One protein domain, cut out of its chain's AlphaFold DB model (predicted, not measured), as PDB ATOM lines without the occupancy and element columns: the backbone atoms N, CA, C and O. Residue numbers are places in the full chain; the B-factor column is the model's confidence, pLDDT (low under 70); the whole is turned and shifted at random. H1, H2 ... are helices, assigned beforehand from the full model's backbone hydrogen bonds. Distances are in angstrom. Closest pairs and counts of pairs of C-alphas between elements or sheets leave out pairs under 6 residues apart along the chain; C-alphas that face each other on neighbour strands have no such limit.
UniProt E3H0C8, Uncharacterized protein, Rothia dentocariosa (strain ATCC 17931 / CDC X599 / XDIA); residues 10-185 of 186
ATOM      1  N   HIS A  10     196.438 307.619 204.311       34.34
ATOM      2  CA  HIS A  10     195.418 306.872 205.048       34.34
ATOM      3  C   HIS A  10     194.914 305.613 204.305       34.34
ATOM      4  O   HIS A  10     194.726 304.564 204.921       34.34
ATOM      5  N   GLU A  11     194.754 305.660 202.974       32.25
ATOM      6  CA  GLU A  11     194.404 304.482 202.157       32.25
ATOM      7  C   GLU A  11     195.556 303.469 202.061       32.25
ATOM      8  O   GLU A  11     195.317 302.266 201.927       32.25
ATOM      9  N   PHE A  12     196.806 303.934 202.164       35.66
ATOM     10  CA  PHE A  12     197.991 303.073 202.173       35.66
ATOM     11  C   PHE A  12     198.086 302.249 203.471       35.66
ATOM     12  O   PHE A  12     198.396 301.057 203.421       35.66
ATOM     13  N   LEU A  13     197.720 302.842 204.615       35.50
ATOM     14  CA  LEU A  13     197.658 302.166 205.918       35.50
ATOM     15  C   LEU A  13     196.532 301.120 205.982       35.50
ATOM     16  O   LEU A  13     196.757 299.992 206.420       35.50
ATOM     17  N   MET A  14     195.346 301.444 205.458       35.09
ATOM     18  CA  MET A  14     194.187 300.539 205.473       35.09
ATOM     19  C   MET A  14     194.333 299.320 204.547       35.09
ATOM     20  O   MET A  14     193.675 298.305 204.765       35.09
ATOM     21  N   ARG A  15     195.179 299.390 203.510       36.12
ATOM     22  CA  ARG A  15     195.389 298.276 202.564       36.12
ATOM     23  C   ARG A  15     196.479 297.287 202.975       36.12
ATOM     24  O   ARG A  15     196.509 296.194 202.416       36.12
ATOM     25  N   ARG A  16     197.378 297.644 203.904       38.19
ATOM     26  CA  ARG A  16     198.550 296.812 204.253       38.19
ATOM     27  C   ARG A  16     198.506 296.216 205.662       38.19
ATOM     28  O   ARG A  16     199.178 295.216 205.899       38.19
ATOM     29  N   PHE A  17     197.683 296.762 206.556       33.47
ATOM     30  CA  PHE A  17     197.397 296.177 207.863       33.47
ATOM     31  C   PHE A  17     196.020 295.522 207.845       33.47
ATOM     32  O   PHE A  17     195.011 296.206 207.936       33.47
ATOM     33  N   LEU A  18     195.998 294.199 207.677       28.83
ATOM     34  CA  LEU A  18     195.250 293.225 208.484       28.83
ATOM     35  C   LEU A  18     195.612 291.824 207.947       28.83
ATOM     36  O   LEU A  18     195.575 291.626 206.732       28.83
ATOM     37  N   PRO A  19     195.994 290.861 208.810       28.58
ATOM     38  CA  PRO A  19     195.348 290.607 210.088       28.58
ATOM     39  C   PRO A  19     196.365 290.438 211.231       28.58
ATOM     40  O   PRO A  19     196.791 289.330 211.538       28.58
ATOM     41  N   VAL A  20     196.716 291.529 211.910       29.20
ATOM     42  CA  VAL A  20     197.052 291.453 213.338       29.20
ATOM     43  C   VAL A  20     195.852 292.052 214.046       29.20
ATOM     44  O   VAL A  20     195.380 293.119 213.662       29.20
ATOM     45  N   SER A  21     195.287 291.257 214.949       26.52
ATOM     46  CA  SER A  21     194.010 291.449 215.625       26.52
ATOM     47  C   SER A  21     193.649 292.919 215.816       26.52
ATOM     48  O   SER A  21     194.264 293.624 216.610       26.52
ATOM     49  N   LEU A  22     192.610 293.354 215.098       30.09
ATOM     50  CA  LEU A  22     191.840 294.538 215.443       30.09
ATOM     51  C   LEU A  22     191.567 294.485 216.947       30.09
ATOM     52  O   LEU A  22     190.737 293.693 217.394       30.09
ATOM     53  N   TYR A  23     192.193 295.369 217.723       30.84
ATOM     54  CA  TYR A  23     191.441 295.938 218.827       30.84
ATOM     55  C   TYR A  23     190.176 296.505 218.175       30.84
ATOM     56  O   TYR A  23     190.286 297.319 217.254       30.84
ATOM     57  N   PRO A  24     188.983 295.987 218.512       27.64
ATOM     58  CA  PRO A  24     187.783 296.254 217.738       27.64
ATOM     59  C   PRO A  24     187.607 297.766 217.631       27.64
ATOM     60  O   PRO A  24     187.571 298.446 218.656       27.64
ATOM     61  N   CYS A  25     187.499 298.287 216.404       36.09
ATOM     62  CA  CYS A  25     187.430 299.721 216.087       36.09
ATOM     63  C   CYS A  25     186.396 300.500 216.929       36.09
ATOM     64  O   CYS A  25     186.495 301.714 217.083       36.09
ATOM     65  N   ALA A  26     185.426 299.802 217.526       30.61
ATOM     66  CA  ALA A  26     184.463 300.341 218.480       30.61
ATOM     67  C   ALA A  26     185.067 300.812 219.827       30.61
ATOM     68  O   ALA A  26     184.461 301.660 220.479       30.61
ATOM     69  N   LYS A  27     186.219 300.284 220.271       35.06
ATOM     70  CA  LYS A  27     186.886 300.686 221.526       35.06
ATOM     71  C   LYS A  27     187.734 301.949 221.350       35.06
ATOM     72  O   LYS A  27     187.582 302.875 222.137       35.06
ATOM     73  N   VAL A  28     188.514 302.045 220.270       36.03
ATOM     74  CA  VAL A  28     189.322 303.240 219.933       36.03
ATOM     75  C   VAL A  28     188.434 304.473 219.703       36.03
ATOM     76  O   VAL A  28     188.771 305.573 220.136       36.03
ATOM     77  N   GLY A  29     187.249 304.289 219.106       33.22
ATOM     78  CA  GLY A  29     186.256 305.360 218.951       33.22
ATOM     79  C   GLY A  29     185.774 305.951 220.283       33.22
ATOM     80  O   GLY A  29     185.714 307.170 220.418       33.22
ATOM     81  N   ARG A  30     185.519 305.112 221.298       36.22
ATOM     82  CA  ARG A  30     185.077 305.577 222.628       36.22
ATOM     83  C   ARG A  30     186.166 306.324 223.397       36.22
ATOM     84  O   ARG A  30     185.846 307.230 224.160       36.22
ATOM     85  N   ILE A  31     187.433 305.955 223.207       41.91
ATOM     86  CA  ILE A  31     188.571 306.626 223.852       41.91
ATOM     87  C   ILE A  31     188.805 308.003 223.198       41.91
ATOM     88  O   ILE A  31     188.939 309.005 223.901       41.91
ATOM     89  N   ARG A  32     188.722 308.084 221.860       39.09
ATOM     90  CA  ARG A  32     188.787 309.345 221.098       39.09
ATOM     91  C   ARG A  32     187.664 310.325 221.465       39.09
ATOM     92  O   ARG A  32     187.900 311.526 221.518       39.09
ATOM     93  N   GLU A  33     186.458 309.822 221.727       42.16
ATOM     94  CA  GLU A  33     185.314 310.632 222.177       42.16
ATOM     95  C   GLU A  33     185.461 311.139 223.622       42.16
ATOM     96  O   GLU A  33     184.948 312.209 223.946       42.16
ATOM     97  N   ARG A  34     186.164 310.400 224.490       43.25
ATOM     98  CA  ARG A  34     186.369 310.758 225.904       43.25
ATOM     99  C   ARG A  34     187.539 311.714 226.140       43.25
ATOM    100  O   ARG A  34     187.460 312.514 227.065       43.25
ATOM    101  N   ASN A  35     188.600 311.642 225.334       39.97
ATOM    102  CA  ASN A  35     189.807 312.460 225.503       39.97
ATOM    103  C   ASN A  35     190.403 312.901 224.148       39.97
ATOM    104  O   ASN A  35     191.445 312.394 223.725       39.97
ATOM    105  N   PRO A  36     189.782 313.875 223.456       39.12
ATOM    106  CA  PRO A  36     190.252 314.347 222.152       39.12
ATOM    107  C   PRO A  36     191.656 314.979 222.187       39.12
ATOM    108  O   PRO A  36     192.341 314.950 221.172       39.12
ATOM    109  N   ALA A  37     192.104 315.492 223.339       38.94
ATOM    110  CA  ALA A  37     193.455 316.039 223.527       38.94
ATOM    111  C   ALA A  37     194.552 314.961 223.660       38.94
ATOM    112  O   ALA A  37     195.716 315.229 223.401       38.94
ATOM    113  N   MET A  38     194.186 313.734 224.052       37.34
ATOM    114  CA  MET A  38     195.123 312.612 224.217       37.34
ATOM    115  C   MET A  38     195.433 311.928 222.876       37.34
ATOM    116  O   MET A  38     196.471 311.299 222.717       37.34
ATOM    117  N   PHE A  39     194.535 312.093 221.901       37.59
ATOM    118  CA  PHE A  39     194.663 311.616 220.526       37.59
ATOM    119  C   PHE A  39     194.752 312.797 219.563       37.59
ATOM    120  O   PHE A  39     194.091 312.797 218.518       37.59
ATOM    121  N   THR A  40     195.560 313.808 219.902       36.22
ATOM    122  CA  THR A  40     196.116 314.682 218.869       36.22
ATOM    123  C   THR A  40     196.851 313.748 217.930       36.22
ATOM    124  O   THR A  40     197.891 313.195 218.270       36.22
ATOM    125  N   ILE A  41     196.180 313.445 216.820       35.47
ATOM    126  CA  ILE A  41     196.620 312.534 215.776       35.47
ATOM    127  C   ILE A  41     198.084 312.865 215.551       35.47
ATOM    128  O   ILE A  41     198.383 314.001 215.189       35.47
ATOM    129  N   VAL A  42     198.962 311.904 215.855       37.62
ATOM    130  CA  VAL A  42     200.388 311.988 215.559       37.62
ATOM    131  C   VAL A  42     200.454 312.145 214.049       37.62
ATOM    132  O   VAL A  42     200.333 311.180 213.294       37.62
ATOM    133  N   VAL A  43     200.473 313.396 213.601       36.47
ATOM    134  CA  VAL A  43     200.741 313.722 212.215       36.47
ATOM    135  C   VAL A  43     202.193 313.297 212.050       36.47
ATOM    136  O   VAL A  43     203.022 313.780 212.826       36.47
ATOM    137  N   PRO A  44     202.509 312.348 211.146       39.72
ATOM    138  CA  PRO A  44     203.904 312.067 210.849       39.72
ATOM    139  C   PRO A  44     204.560 313.415 210.549       39.72
ATOM    140  O   PRO A  44     203.928 314.222 209.860       39.72
ATOM    141  N   PRO A  45     205.737 313.701 211.125       43.94
ATOM    142  CA  PRO A  45     206.379 314.989 210.923       43.94
ATOM    143  C   PRO A  45     206.403 315.264 209.420       43.94
ATOM    144  O   PRO A  45     206.728 314.374 208.624       43.94
ATOM    145  N   ASP A  46     205.996 316.468 209.020       50.47
ATOM    146  CA  ASP A  46     206.255 316.944 207.669       50.47
ATOM    147  C   ASP A  46     207.777 317.054 207.577       50.47
ATOM    148  O   ASP A  46     208.359 318.078 207.935       50.47
ATOM    149  N   TYR A  47     208.433 315.948 207.214       54.84
ATOM    150  CA  TYR A  47     209.882 315.879 207.164       54.84
ATOM    151  C   TYR A  47     210.348 317.003 206.247       54.84
ATOM    152  O   TYR A  47     210.083 316.989 205.038       54.84
ATOM    153  N   THR A  48     211.035 317.986 206.828       61.03
ATOM    154  CA  THR A  48     211.733 319.008 206.056       61.03
ATOM    155  C   THR A  48     212.653 318.304 205.055       61.03
ATOM    156  O   THR A  48     213.088 317.171 205.284       61.03
ATOM    157  N   GLU A  49     212.984 318.957 203.937       66.12
ATOM    158  CA  GLU A  49     213.932 318.399 202.952       66.12
ATOM    159  C   GLU A  49     215.251 317.932 203.605       66.12
ATOM    160  O   GLU A  49     215.932 317.047 203.091       66.12
ATOM    161  N   GLU A  50     215.605 318.501 204.762       65.00
ATOM    162  CA  GLU A  50     216.744 318.083 205.576       65.00
ATOM    163  C   GLU A  50     216.544 316.702 206.221       65.00
ATOM    164  O   GLU A  50     217.429 315.861 206.093       65.00
ATOM    165  N   LEU A  51     215.396 316.414 206.846       67.94
ATOM    166  CA  LEU A  51     215.146 315.107 207.476       67.94
ATOM    167  C   LEU A  51     215.005 313.968 206.457       67.94
ATOM    168  O   LEU A  51     215.374 312.834 206.755       67.94
ATOM    169  N   GLN A  52     214.586 314.262 205.222       68.56
ATOM    170  CA  GLN A  52     214.578 313.274 204.131       68.56
ATOM    171  C   GLN A  52     215.981 312.724 203.817       68.56
ATOM    172  O   GLN A  52     216.120 311.640 203.250       68.56
ATOM    173  N   GLN A  53     217.041 313.435 204.213       73.38
ATOM    174  CA  GLN A  53     218.421 312.989 204.017       73.38
ATOM    175  C   GLN A  53     218.798 311.816 204.931       73.38
ATOM    176  O   GLN A  53     219.788 311.145 204.648       73.38
ATOM    177  N   ILE A  54     218.008 311.524 205.976       75.19
ATOM    178  CA  ILE A  54     218.195 310.342 206.832       75.19
ATOM    179  C   ILE A  54     218.133 309.051 206.000       75.19
ATOM    180  O   ILE A  54     218.936 308.142 206.210       75.19
ATOM    181  N   CYS A  55     217.261 308.994 204.989       73.50
ATOM    182  CA  CYS A  55     217.153 307.842 204.090       73.50
ATOM    183  C   CYS A  55     218.440 307.591 203.282       73.50
ATOM    184  O   CYS A  55     218.684 306.472 202.836       73.50
ATOM    185  N   GLY A  56     219.274 308.619 203.091       79.69
ATOM    186  CA  GLY A  56     220.534 308.537 202.353       79.69
ATOM    187  C   GLY A  56     221.750 308.144 203.194       79.69
ATOM    188  O   GLY A  56     222.848 308.083 202.644       79.69
ATOM    189  N   LEU A  57     221.585 307.915 204.502       85.62
ATOM    190  CA  LEU A  57     222.689 307.549 205.389       85.62
ATOM    191  C   LEU A  57     223.142 306.105 205.160       85.62
ATOM    192  O   LEU A  57     222.312 305.200 205.030       85.62
ATOM    193  N   ASP A  58     224.457 305.890 205.173       90.31
ATOM    194  CA  ASP A  58     225.039 304.546 205.223       90.31
ATOM    195  C   ASP A  58     224.886 303.902 206.614       90.31
ATOM    196  O   ASP A  58     224.479 304.552 207.577       90.31
ATOM    197  N   ALA A  59     225.210 302.613 206.739       90.12
ATOM    198  CA  ALA A  59     225.030 301.871 207.989       90.12
ATOM    199  C   ALA A  59     225.786 302.490 209.182       90.12
ATOM    200  O   ALA A  59     225.238 302.544 210.279       90.12
ATOM    201  N   SER A  60     227.004 303.009 208.978       92.81
ATOM    202  CA  SER A  60     227.795 303.628 210.053       92.81
ATOM    203  C   SER A  60     227.194 304.966 210.485       92.81
ATOM    204  O   SER A  60     227.112 305.279 211.674       92.81
ATOM    205  N   GLN A  61     226.709 305.748 209.522       93.00
ATOM    206  CA  GLN A  61     226.001 306.990 209.793       93.00
ATOM    207  C   GLN A  61     224.652 306.743 210.480       93.00
ATOM    208  O   GLN A  61     224.292 307.501 211.380       93.00
ATOM    209  N   ARG A  62     223.921 305.687 210.100       92.69
ATOM    210  CA  ARG A  62     222.674 305.267 210.764       92.69
ATOM    211  C   ARG A  62     222.929 304.831 212.198       92.69
ATOM    212  O   ARG A  62     222.224 305.287 213.091       92.69
ATOM    213  N   GLU A  63     223.962 304.025 212.425       95.06
ATOM    214  CA  GLU A  63     224.384 303.608 213.764       95.06
ATOM    215  C   GLU A  63     224.626 304.826 214.661       95.06
ATOM    216  O   GLU A  63     224.043 304.961 215.740       95.06
ATOM    217  N   LYS A  64     225.411 305.785 214.158       95.00
ATOM    218  CA  LYS A  64     225.698 307.037 214.857       95.00
ATOM    219  C   LYS A  64     224.443 307.877 215.099       95.00
ATOM    220  O   LYS A  64     224.278 308.397 216.201       95.00
ATOM    221  N   LEU A  65     223.566 308.015 214.103       93.19
ATOM    222  CA  LEU A  65     222.300 308.743 214.233       93.19
ATOM    223  C   LEU A  65     221.453 308.147 215.363       93.19
ATOM    224  O   LEU A  65     221.063 308.870 216.272       93.19
ATOM    225  N   ILE A  66     221.205 306.840 215.328       93.94
ATOM    226  CA  ILE A  66     220.343 306.144 216.290       93.94
ATOM    227  C   ILE A  66     220.893 306.282 217.717       93.94
ATOM    228  O   ILE A  66     220.137 306.605 218.635       93.94
ATOM    229  N   SER A  67     222.208 306.132 217.905       96.00
ATOM    230  CA  SER A  67     222.857 306.360 219.205       96.00
ATOM    231  C   SER A  67     222.649 307.785 219.722       96.00
ATOM    232  O   SER A  67     222.345 307.986 220.899       96.00
ATOM    233  N   LEU A  68     222.766 308.786 218.843       94.62
ATOM    234  CA  LEU A  68     222.538 310.188 219.200       94.62
ATOM    235  C   LEU A  68     221.074 310.460 219.565       94.62
ATOM    236  O   LEU A  68     220.823 311.146 220.552       94.62
ATOM    237  N   LEU A  69     220.119 309.895 218.822       92.31
ATOM    238  CA  LEU A  69     218.689 310.019 219.120       92.31
ATOM    239  C   LEU A  69     218.348 309.434 220.494       92.31
ATOM    240  O   LEU A  69     217.623 310.061 221.273       92.31
ATOM    241  N   ALA A  70     218.902 308.264 220.815       94.06
ATOM    242  CA  ALA A  70     218.685 307.604 222.096       94.06
ATOM    243  C   ALA A  70     219.238 308.419 223.276       94.06
ATOM    244  O   ALA A  70     218.559 308.586 224.292       94.06
ATOM    245  N   LEU A  71     220.443 308.978 223.128       94.75
ATOM    246  CA  LEU A  71     221.039 309.872 224.123       94.75
ATOM    247  C   LEU A  71     220.221 311.156 224.296       94.75
ATOM    248  O   LEU A  71     219.917 311.537 225.427       94.75
ATOM    249  N   ALA A  72     219.822 311.779 223.186       91.12
ATOM    250  CA  ALA A  72     219.019 312.994 223.194       91.12
ATOM    251  C   ALA A  72     217.680 312.782 223.914       91.12
ATOM    252  O   ALA A  72     217.260 313.641 224.687       91.12
ATOM    253  N   TRP A  73     217.046 311.619 223.739       91.38
ATOM    254  CA  TRP A  73     215.817 311.295 224.456       91.38
ATOM    255  C   TRP A  73     216.039 311.170 225.968       91.38
ATOM    256  O   TRP A  73     215.242 311.702 226.738       91.38
ATOM    257  N   LEU A  74     217.125 310.523 226.422       92.19
ATOM    258  CA  LEU A  74     217.432 310.439 227.858       92.19
ATOM    259  C   LEU A  74     217.648 311.823 228.483       92.19
ATOM    260  O   LEU A  74     217.189 312.072 229.601       92.19
ATOM    261  N   ASP A  75     218.332 312.715 227.769       90.69
ATOM    262  CA  ASP A  75     218.580 314.082 228.226       90.69
ATOM    263  C   ASP A  75     217.285 314.910 228.236       90.69
ATOM    264  O   ASP A  75     216.993 315.586 229.225       90.69
ATOM    265  N   TRP A  76     216.460 314.789 227.193       87.38
ATOM    266  CA  TRP A  76     215.137 315.413 227.114       87.38
ATOM    267  C   TRP A  76     214.216 314.930 228.243       87.38
ATOM    268  O   TRP A  76     213.659 315.733 228.995       87.38
ATOM    269  N   LYS A  77     214.127 313.612 228.454       88.81
ATOM    270  CA  LYS A  77     213.358 312.999 229.544       88.81
ATOM    271  C   LYS A  77     213.777 313.561 230.898       88.81
ATOM    272  O   LYS A  77     212.925 313.787 231.753       88.81
ATOM    273  N   GLN A  78     215.070 313.788 231.124       88.56
ATOM    274  CA  GLN A  78     215.550 314.308 232.404       88.56
ATOM    275  C   GLN A  78     215.066 315.740 232.669       88.56
ATOM    276  O   GLN A  78     214.843 316.102 233.824       88.56
ATOM    277  N   GLN A  79     214.888 316.536 231.614       86.31
ATOM    278  CA  GLN A  79     214.437 317.926 231.697       86.31
ATOM    279  C   GLN A  79     212.910 318.050 231.763       86.31
ATOM    280  O   GLN A  79     212.403 318.922 232.465       86.31
ATOM    281  N   HIS A  80     212.182 317.174 231.066       82.50
ATOM    282  CA  HIS A  80     210.738 317.318 230.852       82.50
ATOM    283  C   HIS A  80     209.880 316.276 231.584       82.50
ATOM    284  O   HIS A  80     208.727 316.553 231.902       82.50
ATOM    285  N   LEU A  81     210.428 315.098 231.890       84.50
ATOM    286  CA  LEU A  81     209.712 313.955 232.474       84.50
ATOM    287  C   LEU A  81     210.541 313.291 233.583       84.50
ATOM    288  O   LEU A  81     210.655 312.068 233.645       84.50
ATOM    289  N   SER A  82     211.153 314.076 234.473       83.56
ATOM    290  CA  SER A  82     212.137 313.569 235.444       83.56
ATOM    291  C   SER A  82     211.611 312.433 236.333       83.56
ATOM    292  O   SER A  82     212.383 311.549 236.696       83.56
ATOM    293  N   ALA A  83     210.310 312.442 236.643       83.44
ATOM    294  CA  ALA A  83     209.633 311.439 237.468       83.44
ATOM    295  C   ALA A  83     209.393 310.093 236.760       83.44
ATOM    296  O   ALA A  83     209.132 309.097 237.425       83.44
ATOM    297  N   LEU A  84     209.471 310.049 235.428       84.81
ATOM    298  CA  LEU A  84     209.318 308.815 234.667       84.81
ATOM    299  C   LEU A  84     210.548 307.926 234.885       84.81
ATOM    300  O   LEU A  84     211.672 308.335 234.604       84.81
ATOM    301  N   GLU A  85     210.367 306.705 235.366       88.44
ATOM    302  CA  GLU A  85     211.490 305.783 235.554       88.44
ATOM    303  C   GLU A  85     211.810 305.021 234.263       88.44
ATOM    304  O   GLU A  85     210.919 304.600 233.520       88.44
ATOM    305  N   VAL A  86     213.104 304.838 234.006       91.62
ATOM    306  CA  VAL A  86     213.651 303.986 232.945       91.62
ATOM    307  C   VAL A  86     214.554 302.976 233.633       91.62
ATOM    308  O   VAL A  86     215.296 303.350 234.541       91.62
ATOM    309  N   ALA A  87     214.482 301.710 233.226       93.31
ATOM    310  CA  ALA A  87     215.280 300.657 233.839       93.31
ATOM    311  C   ALA A  87     216.785 300.985 233.746       93.31
ATOM    312  O   ALA A  87     217.266 301.428 232.700       93.31
ATOM    313  N   GLU A  88     217.521 300.799 234.846       95.69
ATOM    314  CA  GLU A  88     218.932 301.210 234.956       95.69
ATOM    315  C   GLU A  88     219.821 300.562 233.890       95.69
ATOM    316  O   GLU A  88     220.728 301.195 233.350       95.69
ATOM    317  N   ASP A  89     219.534 299.308 233.548       96.88
ATOM    318  CA  ASP A  89     220.250 298.575 232.513       96.88
ATOM    319  C   ASP A  89     220.024 299.171 231.118       96.88
ATOM    320  O   ASP A  89     220.975 299.269 230.349       96.88
ATOM    321  N   ILE A  90     218.811 299.645 230.817       97.12
ATOM    322  CA  ILE A  90     218.493 300.351 229.567       97.12
ATOM    323  C   ILE A  90     219.219 301.695 229.505       97.12
ATOM    324  O   ILE A  90     219.815 302.028 228.480       97.12
ATOM    325  N   VAL A  91     219.224 302.454 230.607       96.94
ATOM    326  CA  VAL A  91     219.981 303.714 230.690       96.94
ATOM    327  C   VAL A  91     221.461 303.461 230.418       96.94
ATOM    328  O   VAL A  91     222.071 304.197 229.643       96.94
ATOM    329  N   ARG A  92     222.029 302.407 231.013       97.88
ATOM    330  CA  ARG A  92     223.415 302.002 230.777       97.88
ATOM    331  C   ARG A  92     223.662 301.647 229.309       97.88
ATOM    332  O   ARG A  92     224.566 302.229 228.726       97.88
ATOM    333  N   ILE A  93     222.834 300.787 228.703       97.81
ATOM    334  CA  ILE A  93     222.948 300.393 227.284       97.81
ATOM    335  C   ILE A  93     223.013 301.626 226.375       97.81
ATOM    336  O   ILE A  93     223.867 301.708 225.497       97.81
ATOM    337  N   VAL A  94     222.137 302.609 226.598       96.94
ATOM    338  CA  VAL A  94     222.111 303.836 225.790       96.94
ATOM    339  C   VAL A  94     223.338 304.716 226.056       96.94
ATOM    340  O   VAL A  94     223.960 305.198 225.112       96.94
ATOM    341  N   ARG A  95     223.720 304.927 227.324       96.56
ATOM    342  CA  ARG A  95     224.863 305.785 227.693       96.56
ATOM    343  C   ARG A  95     226.207 305.209 227.247       96.56
ATOM    344  O   ARG A  95     227.090 305.975 226.868       96.56
ATOM    345  N   GLU A  96     226.346 303.889 227.266       96.75
ATOM    346  CA  GLU A  96     227.533 303.163 226.798       96.75
ATOM    347  C   GLU A  96     227.499 302.903 225.280       96.75
ATOM    348  O   GLU A  96     228.464 302.381 224.732       96.75
ATOM    349  N   GLN A  97     226.435 303.337 224.584       93.69
ATOM    350  CA  GLN A  97     226.228 303.157 223.138       93.69
ATOM    351  C   GLN A  97     226.247 301.682 222.697       93.69
ATOM    352  O   GLN A  97     226.645 301.350 221.586       93.69
ATOM    353  N   GLU A  98     225.758 300.784 223.552       96.38
ATOM    354  CA  GLU A  98     225.706 299.341 223.291       96.38
ATOM    355  C   GLU A  98     224.371 298.886 222.668       96.38
ATOM    356  O   GLU A  98     224.076 297.693 222.641       96.38
ATOM    357  N   ILE A  99     223.547 299.810 222.160       95.81
ATOM    358  CA  ILE A  99     222.181 299.560 221.649       95.81
ATOM    359  C   ILE A  99     222.129 298.325 220.732       95.81
ATOM    360  O   ILE A  99     221.312 297.427 220.927       95.81
ATOM    361  N   PHE A 100     223.060 298.240 219.785       95.50
ATOM    362  CA  PHE A 100     223.119 297.187 218.764       95.50
ATOM    363  C   PHE A 100     223.603 295.828 219.300       95.50
ATOM    364  O   PHE A 100     223.372 294.788 218.693       95.50
ATOM    365  N   SER A 101     224.252 295.808 220.467       95.31
ATOM    366  CA  SER A 101     224.680 294.564 221.127       95.31
ATOM    367  C   SER A 101     223.585 293.946 222.002       95.31
ATOM    368  O   SER A 101     223.719 292.801 222.426       95.31
ATOM    369  N   HIS A 102     222.492 294.677 222.261       96.62
ATOM    370  CA  HIS A 102     221.438 294.285 223.205       96.62
ATOM    371  C   HIS A 102     220.029 294.317 222.589       96.62
ATOM    372  O   HIS A 102     219.049 294.557 223.294       96.62
ATOM    373  N   ALA A 103     219.909 294.046 221.284       92.75
ATOM    374  CA  ALA A 103     218.642 294.117 220.544       92.75
ATOM    375  C   ALA A 103     217.496 293.318 221.201       92.75
ATOM    376  O   ALA A 103     216.406 293.851 221.398       92.75
ATOM    377  N   GLU A 104     217.752 292.077 221.630       94.00
ATOM    378  CA  GLU A 104     216.740 291.234 222.295       94.00
ATOM    379  C   GLU A 104     216.238 291.862 223.605       94.00
ATOM    380  O   GLU A 104     215.039 291.898 223.881       94.00
ATOM    381  N   ARG A 105     217.151 292.418 224.408       96.00
ATOM    382  CA  ARG A 105     216.805 293.065 225.677       96.00
ATOM    383  C   ARG A 105     215.973 294.330 225.457       96.00
ATOM    384  O   ARG A 105     215.057 294.588 226.244       96.00
ATOM    385  N   LEU A 106     216.288 295.103 224.416       92.81
ATOM    386  CA  LEU A 106     215.538 296.298 224.019       92.81
ATOM    387  C   LEU A 106     214.138 295.939 223.515       92.81
ATOM    388  O   LEU A 106     213.177 296.611 223.881       92.81
ATOM    389  N   GLN A 107     214.000 294.845 222.764       89.19
ATOM    390  CA  GLN A 107     212.698 294.332 222.341       89.19
ATOM    391  C   GLN A 107     211.833 293.921 223.543       89.19
ATOM    392  O   GLN A 107     210.701 294.379 223.668       89.19
ATOM    393  N   GLN A 108     212.381 293.134 224.473       90.81
ATOM    394  CA  GLN A 108     211.672 292.747 225.702       90.81
ATOM    395  C   GLN A 108     211.243 293.967 226.527       90.81
ATOM    396  O   GLN A 108     210.180 293.979 227.147       90.81
ATOM    397  N   TRP A 109     212.077 295.012 226.549       95.00
ATOM    398  CA  TRP A 109     211.714 296.261 227.202       95.00
ATOM    399  C   TRP A 109     210.536 296.944 226.505       95.00
ATOM    400  O   TRP A 109     209.600 297.345 227.189       95.00
ATOM    401  N   ALA A 110     210.557 297.039 225.175       89.69
ATOM    402  CA  ALA A 110     209.478 297.634 224.391       89.69
ATOM    403  C   ALA A 110     208.131 296.945 224.639       89.69
ATOM    404  O   ALA A 110     207.155 297.626 224.942       89.69
ATOM    405  N   GLU A 111     208.105 295.612 224.609       86.81
ATOM    406  CA  GLU A 111     206.902 294.813 224.882       86.81
ATOM    407  C   GLU A 111     206.345 295.093 226.289       86.81
ATOM    408  O   GLU A 111     205.159 295.370 226.449       86.81
ATOM    409  N   SER A 112     207.214 295.120 227.305       85.56
ATOM    410  CA  SER A 112     206.810 295.420 228.684       85.56
ATOM    411  C   SER A 112     206.290 296.851 228.865       85.56
ATOM    412  O   SER A 112     205.385 297.086 229.670       85.56
ATOM    413  N   MET A 113     206.863 297.830 228.158       86.81
ATOM    414  CA  MET A 113     206.410 299.221 228.246       86.81
ATOM    415  C   MET A 113     205.072 299.436 227.541       86.81
ATOM    416  O   MET A 113     204.265 300.216 228.048       86.81
ATOM    417  N   ASP A 114     204.835 298.751 226.422       82.69
ATOM    418  CA  ASP A 114     203.554 298.790 225.715       82.69
ATOM    419  C   ASP A 114     202.436 298.184 226.573       82.69
ATOM    420  O   ASP A 114     201.409 298.826 226.779       82.69
ATOM    421  N   GLU A 115     202.673 297.016 227.183       82.50
ATOM    422  CA  GLU A 115     201.715 296.384 228.100       82.50
ATOM    423  C   GLU A 115     201.352 297.315 229.267       82.50
ATOM    424  O   GLU A 115     200.175 297.594 229.492       82.50
ATOM    425  N   MET A 116     202.350 297.891 229.945       83.06
ATOM    426  CA  MET A 116     202.111 298.809 231.066       83.06
ATOM    427  C   MET A 116     201.338 300.067 230.647       83.06
ATOM    428  O   MET A 116     200.469 300.540 231.380       83.06
ATOM    429  N   TYR A 117     201.656 300.637 229.482       82.06
ATOM    430  CA  TYR A 117     200.928 301.789 228.956       82.06
ATOM    431  C   TYR A 117     199.461 301.440 228.676       82.06
ATOM    432  O   TYR A 117     198.569 302.187 229.085       82.06
ATOM    433  N   LEU A 118     199.207 300.308 228.017       80.06
ATOM    434  CA  LEU A 118     197.858 299.863 227.677       80.06
ATOM    435  C   LEU A 118     197.029 299.540 228.922       80.06
ATOM    436  O   LEU A 118     195.861 299.914 228.973       80.06
ATOM    437  N   GLU A 119     197.624 298.916 229.941       82.75
ATOM    438  CA  GLU A 119     196.955 298.642 231.217       82.75
ATOM    439  C   GLU A 119     196.511 299.927 231.928       82.75
ATOM    440  O   GLU A 119     195.363 300.040 232.366       82.75
ATOM    441  N   GLU A 120     197.397 300.922 232.027       81.06
ATOM    442  CA  GLU A 120     197.091 302.196 232.687       81.06
ATOM    443  C   GLU A 120     196.089 303.036 231.876       81.06
ATOM    444  O   GLU A 120     195.226 303.704 232.456       81.06
ATOM    445  N   LEU A 121     196.148 302.957 230.542       75.44
ATOM    446  CA  LEU A 121     195.166 303.569 229.650       75.44
ATOM    447  C   LEU A 121     193.777 302.924 229.809       75.44
ATOM    448  O   LEU A 121     192.788 303.640 229.965       75.44
ATOM    449  N   ASP A 122     193.697 301.591 229.809       76.94
ATOM    450  CA  ASP A 122     192.445 300.837 229.971       76.94
ATOM    451  C   ASP A 122     191.838 301.006 231.373       76.94
ATOM    452  O   ASP A 122     190.619 300.912 231.546       76.94
ATOM    453  N   ALA A 123     192.669 301.301 232.376       80.94
ATOM    454  CA  ALA A 123     192.242 301.640 233.729       80.94
ATOM    455  C   ALA A 123     191.658 303.066 233.862       80.94
ATOM    456  O   ALA A 123     191.349 303.482 234.982       80.94
ATOM    457  N   ASP A 124     191.494 303.808 232.755       78.44
ATOM    458  CA  ASP A 124     190.969 305.183 232.711       78.44
ATOM    459  C   ASP A 124     191.747 306.130 233.666       78.44
ATOM    460  O   ASP A 124     191.172 306.992 234.343       78.44
ATOM    461  N   LYS A 125     193.076 305.961 233.767       79.06
ATOM    462  CA  LYS A 125     193.930 306.756 234.666       79.06
ATOM    463  C   LYS A 125     194.061 308.218 234.207       79.06
ATOM    464  O   LYS A 125     193.914 308.521 233.021       79.06
ATOM    465  N   PRO A 126     194.356 309.146 235.140       78.88
ATOM    466  CA  PRO A 126     194.652 310.539 234.819       78.88
ATOM    467  C   PRO A 126     195.732 310.712 233.738       78.88
ATOM    468  O   PRO A 126     196.696 309.950 233.662       78.88
ATOM    469  N   TYR A 127     195.579 311.747 232.910       73.56
ATOM    470  CA  TYR A 127     196.462 312.016 231.770       73.56
ATOM    471  C   TYR A 127     197.925 312.246 232.173       73.56
ATOM    472  O   TYR A 127     198.827 311.785 231.485       73.56
ATOM    473  N   ASP A 128     198.163 312.888 233.313       79.88
ATOM    474  CA  ASP A 128     199.490 313.116 233.894       79.88
ATOM    475  C   ASP A 128     200.214 311.822 234.305       79.88
ATOM    476  O   ASP A 128     201.432 311.830 234.474       79.88
ATOM    477  N   ILE A 129     199.491 310.702 234.409       80.19
ATOM    478  CA  ILE A 129     200.054 309.361 234.614       80.19
ATOM    479  C   ILE A 129     200.263 308.649 233.271       80.19
ATOM    480  O   ILE A 129     201.317 308.063 233.032       80.19
ATOM    481  N   VAL A 130     199.274 308.714 232.379       79.38
ATOM    482  CA  VAL A 130     199.274 307.968 231.108       79.38
ATOM    483  C   VAL A 130     200.239 308.570 230.078       79.38
ATOM    484  O   VAL A 130     200.920 307.835 229.363       79.38
ATOM    485  N   GLN A 131     200.345 309.897 230.004       80.12
ATOM    486  CA  GLN A 131     201.167 310.589 229.007       80.12
ATOM    487  C   GLN A 131     202.674 310.280 229.147       80.12
ATOM    488  O   GLN A 131     203.304 309.956 228.138       80.12
ATOM    489  N   PRO A 132     203.289 310.301 230.348       83.00
ATOM    490  CA  PRO A 132     204.682 309.875 230.494       83.00
ATOM    491  C   PRO A 132     204.918 308.417 230.070       83.00
ATOM    492  O   PRO A 132     205.940 308.110 229.454       83.00
ATOM    493  N   LEU A 133     203.970 307.519 230.365       83.12
ATOM    494  CA  LEU A 133     204.053 306.108 229.972       83.12
ATOM    495  C   LEU A 133     203.986 305.937 228.458       83.12
ATOM    496  O   LEU A 133     204.773 305.168 227.910       83.12
ATOM    497  N   PHE A 134     203.127 306.708 227.788       84.38
ATOM    498  CA  PHE A 134     203.086 306.776 226.332       84.38
ATOM    499  C   PHE A 134     204.464 307.138 225.764       84.38
ATOM    500  O   PHE A 134     205.021 306.372 224.983       84.38
ATOM    501  N   TYR A 135     205.076 308.241 226.209       82.81
ATOM    502  CA  TYR A 135     206.391 308.662 225.708       82.81
ATOM    503  C   TYR A 135     207.485 307.612 225.925       82.81
ATOM    504  O   TYR A 135     208.339 307.414 225.059       82.81
ATOM    505  N   ARG A 136     207.443 306.903 227.055       87.56
ATOM    506  CA  ARG A 136     208.362 305.794 227.323       87.56
ATOM    507  C   ARG A 136     208.148 304.620 226.374       87.56
ATOM    508  O   ARG A 136     209.126 304.076 225.875       87.56
ATOM    509  N   ALA A 137     206.894 304.231 226.145       85.75
ATOM    510  CA  ALA A 137     206.543 303.117 225.273       85.75
ATOM    511  C   ALA A 137     206.964 303.390 223.824       85.75
ATOM    512  O   ALA A 137     207.582 302.535 223.199       85.75
ATOM    513  N   ARG A 138     206.736 304.612 223.324       86.81
ATOM    514  CA  ARG A 138     207.176 305.039 221.984       86.81
ATOM    515  C   ARG A 138     208.697 305.017 221.844       86.81
ATOM    516  O   ARG A 138     209.231 304.448 220.897       86.81
ATOM    517  N   PHE A 139     209.415 305.538 222.838       89.06
ATOM    518  CA  PHE A 139     210.873 305.457 222.840       89.06
ATOM    519  C   PHE A 139     211.381 304.010 222.862       89.06
ATOM    520  O   PHE A 139     212.254 303.655 222.071       89.06
ATOM    521  N   ALA A 140     210.809 303.156 223.709       88.88
ATOM    522  CA  ALA A 140     211.181 301.748 223.771       88.88
ATOM    523  C   ALA A 140     210.911 301.028 222.436       88.88
ATOM    524  O   ALA A 140     211.788 300.326 221.932       88.88
ATOM    525  N   ALA A 141     209.755 301.276 221.814       87.19
ATOM    526  CA  ALA A 141     209.430 300.768 220.486       87.19
ATOM    527  C   ALA A 141     210.436 301.250 219.426       87.19
ATOM    528  O   ALA A 141     210.921 300.438 218.642       87.19
ATOM    529  N   SER A 142     210.843 302.524 219.450       90.38
ATOM    530  CA  SER A 142     211.865 303.042 218.527       90.38
ATOM    531  C   SER A 142     213.197 302.287 218.640       90.38
ATOM    532  O   SER A 142     213.785 301.916 217.624       90.38
ATOM    533  N   LEU A 143     213.638 301.970 219.866       92.69
ATOM    534  CA  LEU A 143     214.869 301.211 220.097       92.69
ATOM    535  C   LEU A 143     214.758 299.750 219.655       92.69
ATOM    536  O   LEU A 143     215.766 299.166 219.263       92.69
ATOM    537  N   SER A 144     213.558 299.163 219.669       91.44
ATOM    538  CA  SER A 144     213.357 297.795 219.172       91.44
ATOM    539  C   SER A 144     213.645 297.656 217.670       91.44
ATOM    540  O   SER A 144     214.062 296.592 217.226       91.44
ATOM    541  N   TYR A 145     213.521 298.745 216.900       88.06
ATOM    542  CA  TYR A 145     213.855 298.786 215.472       88.06
ATOM    543  C   TYR A 145     215.322 299.146 215.182       88.06
ATOM    544  O   TYR A 145     215.736 299.103 214.024       88.06
ATOM    545  N   ALA A 146     216.120 299.501 216.197       92.12
ATOM    546  CA  ALA A 146     217.465 300.058 216.019       92.12
ATOM    547  C   ALA A 146     218.410 299.145 215.230       92.12
ATOM    548  O   ALA A 146     219.126 299.617 214.349       92.12
ATOM    549  N   GLN A 147     218.397 297.845 215.531       92.50
ATOM    550  CA  GLN A 147     219.261 296.871 214.868       92.50
ATOM    551  C   GLN A 147     218.916 296.736 213.380       92.50
ATOM    552  O   GLN A 147     219.798 296.837 212.527       92.50
ATOM    553  N   ASP A 148     217.634 296.553 213.068       90.31
ATOM    554  CA  ASP A 148     217.173 296.341 211.694       90.31
ATOM    555  C   ASP A 148     217.296 297.624 210.858       90.31
ATOM    556  O   ASP A 148     217.605 297.569 209.667       90.31
ATOM    557  N   ALA A 149     217.137 298.796 211.482       89.81
ATOM    558  CA  ALA A 149     217.265 300.102 210.835       89.81
ATOM    559  C   ALA A 149     218.659 300.358 210.230       89.81
ATOM    560  O   ALA A 149     218.780 301.168 209.305       89.81
ATOM    561  N   LEU A 150     219.700 299.650 210.686       90.75
ATOM    562  CA  LEU A 150     221.044 299.740 210.103       90.75
ATOM    563  C   LEU A 150     221.086 299.294 208.638       90.75
ATOM    564  O   LEU A 150     221.927 299.772 207.876       90.75
ATOM    565  N   THR A 151     220.190 298.389 208.241       85.69
ATOM    566  CA  THR A 151     220.213 297.754 206.916       85.69
ATOM    567  C   THR A 151     218.877 297.789 206.183       85.69
ATOM    568  O   THR A 151     218.853 297.626 204.965       85.69
ATOM    569  N   GLU A 152     217.769 298.002 206.892       86.25
ATOM    570  CA  GLU A 152     216.422 297.986 206.333       86.25
ATOM    571  C   GLU A 152     215.771 299.367 206.415       86.25
ATOM    572  O   GLU A 152     215.405 299.840 207.491       86.25
ATOM    573  N   ASP A 153     215.554 299.997 205.259       78.12
ATOM    574  CA  ASP A 153     214.935 301.331 205.177       78.12
ATOM    575  C   ASP A 153     213.549 301.374 205.822       78.12
ATOM    576  O   ASP A 153     213.184 302.342 206.476       78.12
ATOM    577  N   LYS A 154     212.792 300.279 205.717       79.69
ATOM    578  CA  LYS A 154     211.476 300.179 206.346       79.69
ATOM    579  C   LYS A 154     211.556 300.205 207.877       79.69
ATOM    580  O   LYS A 154     210.681 300.768 208.526       79.69
ATOM    581  N   SER A 155     212.582 299.584 208.452       81.12
ATOM    582  CA  SER A 155     212.800 299.579 209.902       81.12
ATOM    583  C   SER A 155     213.337 300.925 210.380       81.12
ATOM    584  O   SER A 155     212.977 301.371 211.466       81.12
ATOM    585  N   LEU A 156     214.102 301.626 209.537       82.81
ATOM    586  CA  LEU A 156     214.466 303.024 209.764       82.81
ATOM    587  C   LEU A 156     213.226 303.932 209.789       82.81
ATOM    588  O   LEU A 156     213.086 304.720 210.718       82.81
ATOM    589  N   ASP A 157     212.290 303.775 208.848       81.81
ATOM    590  CA  ASP A 157     211.026 304.527 208.857       81.81
ATOM    591  C   ASP A 157     210.233 304.289 210.150       81.81
ATOM    592  O   ASP A 157     209.704 305.234 210.741       81.81
ATOM    593  N   TYR A 158     210.164 303.036 210.615       81.31
ATOM    594  CA  TYR A 158     209.502 302.713 211.877       81.31
ATOM    595  C   TYR A 158     210.217 303.318 213.079       81.31
ATOM    596  O   TYR A 158     209.548 303.901 213.924       81.31
ATOM    597  N   LEU A 159     211.547 303.258 213.143       87.69
ATOM    598  CA  LEU A 159     212.312 303.900 214.210       87.69
ATOM    599  C   LEU A 159     212.011 305.399 214.281       87.69
ATOM    600  O   LEU A 159     211.711 305.907 215.357       87.69
ATOM    601  N   LEU A 160     212.058 306.099 213.144       83.19
ATOM    602  CA  LEU A 160     211.816 307.542 213.090       83.19
ATOM    603  C   LEU A 160     210.370 307.885 213.451       83.19
ATOM    604  O   LEU A 160     210.135 308.828 214.200       83.19
ATOM    605  N   TYR A 161     209.402 307.096 212.986       78.50
ATOM    606  CA  TYR A 161     207.994 307.264 213.345       78.50
ATOM    607  C   TYR A 161     207.738 307.029 214.842       78.50
ATOM    608  O   TYR A 161     207.027 307.790 215.496       78.50
ATOM    609  N   GLU A 162     208.322 305.969 215.396       81.81
ATOM    610  CA  GLU A 162     208.237 305.638 216.814       81.81
ATOM    611  C   GLU A 162     208.987 306.627 217.693       81.81
ATOM    612  O   GLU A 162     208.595 306.782 218.837       81.81
ATOM    613  N   TYR A 163     210.019 307.302 217.181       80.38
ATOM    614  CA  TYR A 163     210.757 308.361 217.871       80.38
ATOM    615  C   TYR A 163     210.064 309.730 217.761       80.38
ATOM    616  O   TYR A 163     210.116 310.541 218.682       80.38
ATOM    617  N   SER A 164     209.377 309.986 216.648       72.88
ATOM    618  CA  SER A 164     208.681 311.240 216.353       72.88
ATOM    619  C   SER A 164     207.221 311.207 216.806       72.88
ATOM    620  O   SER A 164     206.292 311.278 216.000       72.88
ATOM    621  N   PHE A 165     206.991 311.072 218.110       62.66
ATOM    622  CA  PHE A 165     205.655 310.806 218.655       62.66
ATOM    623  C   PHE A 165     204.838 312.047 219.055       62.66
ATOM    624  O   PHE A 165     203.736 311.878 219.577       62.66
ATOM    625  N   SER A 166     205.311 313.276 218.808       48.97
ATOM    626  CA  SER A 166     204.486 314.492 218.918       48.97
ATOM    627  C   SER A 166     205.176 315.730 218.325       48.97
ATOM    628  O   SER A 166     206.356 315.958 218.570       48.97
ATOM    629  N   GLN A 167     204.420 316.599 217.642       46.97
ATOM    630  CA  GLN A 167     204.875 317.965 217.320       46.97
ATOM    631  C   GLN A 167     205.141 318.808 218.587       46.97
ATOM    632  O   GLN A 167     205.830 319.820 218.526       46.97
ATOM    633  N   GLU A 168     204.609 318.404 219.744       48.38
ATOM    634  CA  GLU A 168     204.750 319.120 221.019       48.38
ATOM    635  C   GLU A 168     206.110 318.892 221.695       48.38
ATOM    636  O   GLU A 168     206.473 319.643 222.597       48.38
ATOM    637  N   THR A 169     206.862 317.860 221.293       59.53
ATOM    638  CA  THR A 169     208.105 317.452 221.969       59.53
ATOM    639  C   THR A 169     209.379 317.997 221.323       59.53
ATOM    640  O   THR A 169     210.464 317.697 221.810       59.53
ATOM    641  N   ASP A 170     209.262 318.805 220.262       66.56
ATOM    642  CA  ASP A 170     210.393 319.401 219.521       66.56
ATOM    643  C   ASP A 170     211.428 318.362 219.031       66.56
ATOM    644  O   ASP A 170     212.597 318.655 218.782       66.56
ATOM    645  N   THR A 171     210.999 317.103 218.889       70.50
ATOM    646  CA  THR A 171     211.867 315.959 218.563       70.50
ATOM    647  C   THR A 171     212.481 316.070 217.172       70.50
ATOM    648  O   THR A 171     213.550 315.512 216.931       70.50
ATOM    649  N   ASP A 172     211.860 316.839 216.277       73.56
ATOM    650  CA  ASP A 172     212.378 317.139 214.941       73.56
ATOM    651  C   ASP A 172     213.709 317.894 215.007       73.56
ATOM    652  O   ASP A 172     214.628 317.601 214.240       73.56
ATOM    653  N   HIS A 173     213.862 318.813 215.966       77.81
ATOM    654  CA  HIS A 173     215.123 319.522 216.180       77.81
ATOM    655  C   HIS A 173     216.218 318.578 216.685       77.81
ATOM    656  O   HIS A 173     217.346 318.632 216.192       77.81
ATOM    657  N   LEU A 174     215.875 317.648 217.586       81.50
ATOM    658  CA  LEU A 174     216.801 316.609 218.048       81.50
ATOM    659  C   LEU A 174     217.241 315.699 216.892       81.50
ATOM    660  O   LEU A 174     218.424 315.373 216.777       81.50
ATOM    661  N   MET A 175     216.313 315.334 216.000       83.31
ATOM    662  CA  MET A 175     216.616 314.537 214.810       83.31
ATOM    663  C   MET A 175     217.512 315.278 213.816       83.31
ATOM    664  O   MET A 175     218.468 314.695 213.301       83.31
ATOM    665  N   LEU A 176     217.259 316.565 213.578       82.19
ATOM    666  CA  LEU A 176     218.088 317.398 212.705       82.19
ATOM    667  C   LEU A 176     219.510 317.567 213.248       82.19
ATOM    668  O   LEU A 176     220.478 317.463 212.490       82.19
ATOM    669  N   ASP A 177     219.659 317.801 214.549       85.88
ATOM    670  CA  ASP A 177     220.976 317.940 215.168       85.88
ATOM    671  C   ASP A 177     221.744 316.614 215.153       85.88
ATOM    672  O   ASP A 177     222.921 316.586 214.774       85.88
ATOM    673  N   ALA A 178     221.070 315.498 215.442       87.94
ATOM    674  CA  ALA A 178     221.660 314.169 215.332       87.94
ATOM    675  C   ALA A 178     222.104 313.858 213.889       87.94
ATOM    676  O   ALA A 178     223.224 313.391 213.679       87.94
ATOM    677  N   LEU A 179     221.286 314.194 212.885       85.44
ATOM    678  CA  LEU A 179     221.613 314.040 211.465       85.44
ATOM    679  C   LEU A 179     222.853 314.852 211.065       85.44
ATOM    680  O   LEU A 179     223.747 314.337 210.386       85.44
ATOM    681  N   ARG A 180     222.939 316.118 211.492       87.38
ATOM    682  CA  ARG A 180     224.098 316.982 211.212       87.38
ATOM    683  C   ARG A 180     225.383 316.378 211.770       87.38
ATOM    684  O   ARG A 180     226.388 316.326 211.062       87.38
ATOM    685  N   VAL A 181     225.347 315.884 213.006       89.12
ATOM    686  CA  VAL A 181     226.506 315.264 213.662       89.12
ATOM    687  C   VAL A 181     226.853 313.913 213.031       89.12
ATOM    688  O   VAL A 181     228.037 313.608 212.846       89.12
ATOM    689  N   ALA A 182     225.856 313.103 212.665       87.44
ATOM    690  CA  ALA A 182     226.062 311.806 212.024       87.44
ATOM    691  C   ALA A 182     226.876 311.941 210.726       87.44
ATOM    692  O   ALA A 182     227.832 311.198 210.514       87.44
ATOM    693  N   ARG A 183     226.586 312.972 209.924       84.50
ATOM    694  CA  ARG A 183     227.255 313.238 208.640       84.50
ATOM    695  C   ARG A 183     228.676 313.790 208.745       84.50
ATOM    696  O   ARG A 183     229.452 313.627 207.812       84.50
ATOM    697  N   GLN A 184     229.034 314.449 209.846       79.19
ATOM    698  CA  GLN A 184     230.363 315.060 210.022       79.19
ATOM    699  C   GLN A 184     231.482 314.043 210.323       79.19
ATOM    700  O   GLN A 184     232.621 314.444 210.541       79.19
ATOM    701  N   GLY A 185     231.168 312.743 210.380       58.50
ATOM    702  CA  GLY A 185     232.098 311.681 210.778       58.50
ATOM    703  C   GLY A 185     232.525 310.704 209.679       58.50
ATOM    704  O   GLY A 185     233.049 309.656 210.041       58.50
TER     705      GLY A 185
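Overview. This is residues 10 to 185 of the 186 residues of an uncharacterized protein of Rothia dentocariosa (strain ATCC 17931 / CDC X599 / XDIA) (UniProt E3H0C8). A body of packed helices has the long helix H4 on one side, with H10 crossing it at a modest angle and H5 packed on it, and a long helical hairpin of H6 and H7 on the other side. The short H8 and then H9 fold the chain back from the end of H7, while a thin arm with H1 and H2 leads away from the body, its residues 10 to 27 sticking out. The printed part has 176 residues with ten named helices, H1 to H10 in chain order, and no named strand; the class is all helix. The whole is compact, with a radius of gyration of the C-alphas of 16.5 A and spans of 49 by 39 by 29 A.

Arrangement. H4, residues 59 to 80, touches H10, residues 171 to 183, opposite ways at a steep tilt of 36 degrees, only just past shallow; the closest C-alphas are those of Gln 61 and Ala 182, 5.3 A apart. With residues 67 to 74 alone, H4 touches H5, residues 88 to 95, at a steep tilt of 53 degrees, closest at C-alphas Ala 70 and Val 94, 6.3 A apart. H10, with residues 175 to 179 alone, touches H3, residues 51 to 56, closest at C-alphas Leu 51 and Leu 176, 6.4 A apart. H6, residues 103 to 122, and H7, residues 127 to 144, form a helical hairpin at a shallow tilt of 23 degrees, closest at C-alphas Ala 110 and Ala 140, 4.5 A apart. H4 and H7 are close but not clearly touching, with the closest C-alphas, Ala 70 and Leu 143, 7.7 A apart. With residues 138 to 144 alone, H7 touches H9, residues 153 to 163, opposite ways at a shallow tilt of 22 degrees; the closest C-alphas are those of Ser 142 and Leu 159, 4.4 A apart. H8, residues 146 to 149, touches H9, closest at C-alphas Ala 149 and Leu 156, 4.2 A apart. H1, residues 10 to 16, and H2, residues 25 to 34, touch no helix. Every O i to N i+4 pair is within hydrogen-bond range in H4, H5, H6, H9 and H10, against 2 of 3 in H1, 5 of 6 in H2, 12 of 14 in H7 and 0 of 2 in H3, where 3 of 3 O i to N i+3 pairs are; H8 is too short for an O i to N i+4 pair.

Along the chain. H4 measures 31.1 A from C-alpha 59 at (225.030, 301.871, 207.989) to C-alpha 80, H6 28.6 A, H7 25.4 A and H10 18.5 A. H1 begins with C-alpha 10 at (195.418, 306.872, 205.048), and H10 ends with C-alpha 183 at (227.255, 313.238, 208.640).

Size, cuts and confidence. The two C-alphas farthest apart, those of Ala 26 and Gly 185, are 49.6 A apart. The printed part has no cut, and its one long link is H2 to H3, residues 35 to 50. The mean pLDDT of the printed part is 74.2, with residues 10 to 52, 165 to 170 and 185 under 70.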